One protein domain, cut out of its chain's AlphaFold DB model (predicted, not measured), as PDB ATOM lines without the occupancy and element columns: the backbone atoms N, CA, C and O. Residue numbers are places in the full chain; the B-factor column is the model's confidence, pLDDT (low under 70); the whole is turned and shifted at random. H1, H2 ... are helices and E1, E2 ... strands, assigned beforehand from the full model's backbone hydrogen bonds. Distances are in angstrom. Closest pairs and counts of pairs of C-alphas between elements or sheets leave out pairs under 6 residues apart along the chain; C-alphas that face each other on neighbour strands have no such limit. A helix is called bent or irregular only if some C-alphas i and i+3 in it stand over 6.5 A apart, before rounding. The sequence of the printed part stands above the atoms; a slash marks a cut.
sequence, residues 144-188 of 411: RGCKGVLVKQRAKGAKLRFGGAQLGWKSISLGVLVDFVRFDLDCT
ATOM      1  N   ARG A 144     231.838 177.993 158.910       81.94
ATOM      2  CA  ARG A 144     230.850 177.302 159.755       81.94
ATOM      3  C   ARG A 144     229.959 178.250 160.571       81.94
ATOM      4  O   ARG A 144     229.272 177.801 161.489       81.94
ATOM      5  N   GLY A 145     229.973 179.549 160.273       87.81
ATOM      6  CA  GLY A 145     229.138 180.557 160.921       87.81
ATOM      7  C   GLY A 145     229.581 180.941 162.335       87.81
ATOM      8  O   GLY A 145     228.820 181.583 163.062       87.81
ATOM      9  N   CYS A 146     230.789 180.562 162.761       90.12
ATOM     10  CA  CYS A 146     231.352 181.019 164.026       90.12
ATOM     11  C   CYS A 146     231.782 182.483 163.894       90.12
ATOM     12  O   CYS A 146     232.669 182.827 163.120       90.12
ATOM     13  N   LYS A 147     231.166 183.359 164.685       89.38
ATOM     14  CA  LYS A 147     231.427 184.804 164.696       89.38
ATOM     15  C   LYS A 147     232.439 185.222 165.769       89.38
ATOM     16  O   LYS A 147     232.810 186.393 165.834       89.38
ATOM     17  N   GLY A 148     232.840 184.313 166.663       93.12
ATOM     18  CA  GLY A 148     233.736 184.624 167.777       93.12
ATOM     19  C   GLY A 148     233.550 183.735 169.001       93.12
ATOM     20  O   GLY A 148     233.024 182.626 168.922       93.12
ATOM     21  N   VAL A 149     233.949 184.254 170.159       94.38
ATOM     22  CA  VAL A 149     233.843 183.594 171.464       94.38
ATOM     23  C   VAL A 149     232.986 184.445 172.398       94.38
ATOM     24  O   VAL A 149     233.168 185.655 172.518       94.38
ATOM     25  N   LEU A 150     232.030 183.815 173.073       96.00
ATOM     26  CA  LEU A 150     231.291 184.399 174.185       96.00
ATOM     27  C   LEU A 150     232.025 184.082 175.486       96.00
ATOM     28  O   LEU A 150     232.271 182.915 175.783       96.00
ATOM     29  N   VAL A 151     232.303 185.102 176.291       96.25
ATOM     30  CA  VAL A 151     232.928 184.980 177.614       96.25
ATOM     31  C   VAL A 151     231.962 185.499 178.672       96.25
ATOM     32  O   VAL A 151     231.341 186.548 178.487       96.25
ATOM     33  N   LYS A 152     231.793 184.775 179.782       96.38
ATOM     34  CA  LYS A 152     230.941 185.246 180.882       96.38
ATOM     35  C   LYS A 152     231.511 186.532 181.476       96.38
ATOM     36  O   LYS A 152     232.689 186.595 181.807       96.38
ATOM     37  N   GLN A 153     230.660 187.537 181.668       94.38
ATOM     38  CA  GLN A 153     231.063 188.778 182.342       94.38
ATOM     39  C   GLN A 153     231.315 188.562 183.839       94.38
ATOM     40  O   GLN A 153     232.143 189.237 184.444       94.38
ATOM     41  N   ARG A 154     230.584 187.617 184.439       90.88
ATOM     42  CA  ARG A 154     230.702 187.215 185.842       90.88
ATOM     43  C   ARG A 154     230.846 185.693 185.890       90.88
ATOM     44  O   ARG A 154     230.043 184.990 185.281       90.88
ATOM     45  N   ALA A 155     231.832 185.199 186.637       92.75
ATOM     46  CA  ALA A 155     232.264 183.794 186.708       92.75
ATOM     47  C   ALA A 155     233.123 183.302 185.526       92.75
ATOM     48  O   ALA A 155     233.403 184.020 184.573       92.75
ATOM     49  N   LYS A 156     233.589 182.053 185.633       91.56
ATOM     50  CA  LYS A 156     234.406 181.384 184.615       91.56
ATOM     51  C   LYS A 156     233.500 180.738 183.567       91.56
ATOM     52  O   LYS A 156     232.539 180.051 183.918       91.56
ATOM     53  N   GLY A 157     233.807 180.947 182.292       92.94
ATOM     54  CA  GLY A 157     233.131 180.274 181.187       92.94
ATOM     55  C   GLY A 157     233.374 180.966 179.853       92.94
ATOM     56  O   GLY A 157     233.287 182.190 179.765       92.94
ATOM     57  N   ALA A 158     233.639 180.163 178.828       94.00
ATOM     58  CA  ALA A 158     233.764 180.597 177.445       94.00
ATOM     59  C   ALA A 158     233.066 179.581 176.530       94.00
ATOM     60  O   ALA A 158     233.008 178.398 176.866       94.00
ATOM     61  N   LYS A 159     232.512 180.034 175.404       94.25
ATOM     62  CA  LYS A 159     231.944 179.160 174.365       94.25
ATOM     63  C   LYS A 159     232.002 179.813 172.991       94.25
ATOM     64  O   LYS A 159     232.012 181.038 172.893       94.25
ATOM     65  N   LEU A 160     231.993 179.003 171.937       93.06
ATOM     66  CA  LEU A 160     231.930 179.500 170.563       93.06
ATOM     67  C   LEU A 160     230.598 180.212 170.292       93.06
ATOM     68  O   LEU A 160     229.539 179.821 170.795       93.06
ATOM     69  N   ARG A 161     230.658 181.273 169.489       93.50
ATOM     70  CA  ARG A 161     229.512 182.095 169.108       93.50
ATOM     71  C   ARG A 161     229.087 181.766 167.686       93.50
ATOM     72  O   ARG A 161     229.679 182.273 166.744       93.50
ATOM     73  N   PHE A 162     227.996 181.026 167.535       90.81
ATOM     74  CA  PHE A 162     227.356 180.819 166.227       90.81
ATOM     75  C   PHE A 162     226.180 181.784 165.970       90.81
ATOM     76  O   PHE A 162     225.773 181.986 164.833       90.81
ATOM     77  N   GLY A 163     225.639 182.419 167.019       89.12
ATOM     78  CA  GLY A 163     224.418 183.234 166.946       89.12
ATOM     79  C   GLY A 163     224.544 184.660 167.498       89.12
ATOM     80  O   GLY A 163     225.622 185.262 167.539       89.12
ATOM     81  N   GLY A 164     223.401 185.215 167.908       88.50
ATOM     82  CA  GLY A 164     223.287 186.545 168.516       88.50
ATOM     83  C   GLY A 164     223.970 186.676 169.884       88.50
ATOM     84  O   GLY A 164     224.533 185.721 170.425       88.50
ATOM     85  N   ALA A 165     223.942 187.892 170.432       88.06
ATOM     86  CA  ALA A 165     224.421 188.159 171.787       88.06
ATOM     87  C   ALA A 165     223.556 187.425 172.829       88.06
ATOM     88  O   ALA A 165     222.365 187.214 172.620       88.06
ATOM     89  N   GLN A 166     224.159 187.037 173.955       92.06
ATOM     90  CA  GLN A 166     223.458 186.407 175.076       92.06
ATOM     91  C   GLN A 166     223.633 187.256 176.333       92.06
ATOM     92  O   GLN A 166     224.746 187.692 176.629       92.06
ATOM     93  N   LEU A 167     222.549 187.476 177.083       94.06
ATOM     94  CA  LEU A 167     222.584 188.252 178.324       94.06
ATOM     95  C   LEU A 167     223.600 187.641 179.310       94.06
ATOM     96  O   LEU A 167     223.630 186.427 179.512       94.06
ATOM     97  N   GLY A 168     224.462 188.472 179.902       95.75
ATOM     98  CA  GLY A 168     225.535 188.031 180.806       95.75
ATOM     99  C   GLY A 168     226.806 187.519 180.113       95.75
ATOM    100  O   GLY A 168     227.776 187.163 180.791       95.75
ATOM    101  N   TRP A 169     226.839 187.520 178.777       96.94
ATOM    102  CA  TRP A 169     228.008 187.154 177.981       96.94
ATOM    103  C   TRP A 169     228.530 188.354 177.195       96.94
ATOM    104  O   TRP A 169     227.776 189.095 176.569       96.94
ATOM    105  N   LYS A 170     229.850 188.528 177.196       96.56
ATOM    106  CA  LYS A 170     230.550 189.462 176.318       96.56
ATOM    107  C   LYS A 170     231.046 188.699 175.097       96.56
ATOM    108  O   LYS A 170     231.689 187.663 175.241       96.56
ATOM    109  N   SER A 171     230.743 189.200 173.906       96.06
ATOM    110  CA  SER A 171     231.292 188.641 172.672       96.06
ATOM    111  C   SER A 171     232.660 189.239 172.379       96.06
ATOM    112  O   SER A 171     232.829 190.452 172.448       96.06
ATOM    113  N   ILE A 172     233.592 188.385 171.979       95.44
ATOM    114  CA  ILE A 172     234.900 188.730 171.428       95.44
ATOM    115  C   ILE A 172     234.931 188.150 170.014       95.44
ATOM    116  O   ILE A 172     234.615 186.974 169.840       95.44
ATOM    117  N   SER A 173     235.205 188.966 168.998       93.81
ATOM    118  CA  SER A 173     235.306 188.481 167.616       93.81
ATOM    119  C   SER A 173     236.586 187.665 167.418       93.81
ATOM    120  O   SER A 173     237.539 187.802 168.185       93.81
ATOM    121  N   LEU A 174     236.620 186.830 166.376       90.88
ATOM    122  CA  LEU A 174     237.838 186.093 166.015       90.88
ATOM    123  C   LEU A 174     238.992 187.045 165.666       90.88
ATOM    124  O   LEU A 174     240.099 186.827 166.137       90.88
ATOM    125  N   GLY A 175     238.716 188.150 164.963       92.38
ATOM    126  CA  GLY A 175     239.730 189.163 164.642       92.38
ATOM    127  C   GLY A 175     240.436 189.725 165.880       92.38
ATOM    128  O   GLY A 175     241.657 189.716 165.940       92.38
ATOM    129  N   VAL A 176     239.685 190.079 166.932       94.75
ATOM    130  CA  VAL A 176     240.280 190.568 168.192       94.75
ATOM    131  C   VAL A 176     241.150 189.500 168.865       94.75
ATOM    132  O   VAL A 176     242.155 189.834 169.486       94.75
ATOM    133  N   LEU A 177     240.785 188.215 168.764       92.62
ATOM    134  CA  LEU A 177     241.623 187.128 169.281       92.62
ATOM    135  C   LEU A 177     242.917 186.989 168.476       92.62
ATOM    136  O   LEU A 177     243.973 186.828 169.078       92.62
ATOM    137  N   VAL A 178     242.847 187.085 167.147       92.19
ATOM    138  CA  VAL A 178     244.029 187.057 166.272       92.19
ATOM    139  C   VAL A 178     244.954 188.231 166.584       92.19
ATOM    140  O   VAL A 178     246.147 188.020 166.779       92.19
ATOM    141  N   ASP A 179     244.414 189.443 166.715       95.19
ATOM    142  CA  ASP A 179     245.198 190.634 167.055       95.19
ATOM    143  C   ASP A 179     245.835 190.517 168.443       95.19
ATOM    144  O   ASP A 179     246.999 190.869 168.625       95.19
ATOM    145  N   PHE A 180     245.111 189.953 169.415       94.44
ATOM    146  CA  PHE A 180     245.664 189.658 170.734       94.44
ATOM    147  C   PHE A 180     246.822 188.655 170.664       94.44
ATOM    148  O   PHE A 180     247.843 188.868 171.311       94.44
ATOM    149  N   VAL A 181     246.686 187.574 169.889       93.75
ATOM    150  CA  VAL A 181     247.749 186.569 169.733       93.75
ATOM    151  C   VAL A 181     248.961 187.161 169.019       93.75
ATOM    152  O   VAL A 181     250.079 186.943 169.475       93.75
ATOM    153  N   ARG A 182     248.757 187.953 167.958       94.50
ATOM    154  CA  ARG A 182     249.834 188.687 167.274       94.50
ATOM    155  C   ARG A 182     250.583 189.585 168.247       94.50
ATOM    156  O   ARG A 182     251.786 189.435 168.403       94.50
ATOM    157  N   PHE A 183     249.855 190.430 168.976       94.38
ATOM    158  CA  PHE A 183     250.439 191.287 170.002       94.38
ATOM    159  C   PHE A 183     251.212 190.481 171.056       94.38
ATOM    160  O   PHE A 183     252.328 190.847 171.410       94.38
ATOM    161  N   ASP A 184     250.647 189.382 171.559       93.31
ATOM    162  CA  ASP A 184     251.300 188.575 172.590       93.31
ATOM    163  C   ASP A 184     252.595 187.922 172.088       93.31
ATOM    164  O   ASP A 184     253.581 187.881 172.827       93.31
ATOM    165  N   LEU A 185     252.627 187.450 170.841       93.12
ATOM    166  CA  LEU A 185     253.832 186.894 170.227       93.12
ATOM    167  C   LEU A 185     254.867 187.993 169.938       93.12
ATOM    168  O   LEU A 185     256.012 187.868 170.376       93.12
ATOM    169  N   ASP A 186     254.453 189.106 169.328       94.06
ATOM    170  CA  ASP A 186     255.328 190.225 168.960       94.06
ATOM    171  C   ASP A 186     255.917 190.940 170.182       94.06
ATOM    172  O   ASP A 186     257.076 191.358 170.176       94.06
ATOM    173  N   CYS A 187     255.153 191.063 171.267       93.44
ATOM    174  CA  CYS A 187     255.568 191.738 172.499       93.44
ATOM    175  C   CYS A 187     256.111 190.769 173.560       93.44
ATOM    176  O   CYS A 187     255.875 190.923 174.763       93.44
ATOM    177  N   THR A 188     256.867 189.757 173.137       93.25
ATOM    178  CA  THR A 188     257.559 188.841 174.048       93.25
ATOM    179  C   THR A 188     258.980 189.312 174.334       93.25
ATOM    180  O   THR A 188     259.916 188.979 173.606       93.25
TER     181      THR A 188
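What this domain is: This is residues 144 to 188 of the 411 residues of an uncharacterized protein of Chara braunii (UniProt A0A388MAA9). A small three-stranded antiparallel sheet forms the body, and a single helix, H1, runs on from the last strand, E3, and sticks out from it as an arm. Residues 178 to 188 stand free, and this arm makes much of the length of the whole, while the other 34 residues form a body spanning 27 by 18 by 11 A. The printed part has 45 residues, with three named strands and one named helix in the order E1, E2, E3, H1; the sheet runs E2, E1, E3, and the class is mixed, helices and strands. The whole is loose, with a radius of gyration of the C-alphas of 12.0 A, and flat, spanning 35 by 27 by 11 A.

Where its parts are: The inner strand of the sheet, E1, holds residues 148 to 152 and is 13.4 A long from first to last C-alpha; C-alpha 148 is at (233.736, 184.624, 167.777). The edge strand E2 holds residues 158 to 161, 9.5 A. The other edge strand, E3, holds residues 169 to 173, 12.7 A. The helix H1 holds residues 174 to 186, 18.2 A, and C-alpha 186 is at (255.328, 190.225, 168.960).

How they stand to each other: E1 and E3 are antiparallel neighbours, with 154 degrees between their directions. The C-alphas of Gly 148 and Ser 173, which face each other, are 4.2 A apart. N 149 and O 172 are within hydrogen-bond range at 2.8 A, and so are N 170 and O 151 at 2.8 A. On the other side of E1, E2 is its antiparallel neighbour at 143 degrees, and the two form a hairpin. Here N 150 and O 159 are 2.8 A apart and N 159 and O 150 are 2.9 A apart, both within hydrogen-bond range. H1 is on the sheet but only grazes it, with its residues 174 to 177. The closest C-alphas of E1 and H1 are those of Gly 148 and Leu 174, 4.7 A apart. In H1 every O i to N i+4 pair is within hydrogen-bond range, and the helix is not bent.

The domain as a whole: The two C-alphas farthest apart are those of Leu 167 and Thr 188, 35.2 A. The C-alphas of the first and last printed residues, Arg 144 and Thr 188, are 32.4 A apart. The printed part has no cut. The links E1 to E2 and E3 to H1 are tight, with 5 and 0 residues between the elements, and the link E2 to E3 is short, with 7 residues; no link is long. The mean pLDDT of the printed part is 92.9, and no printed residue is under 70.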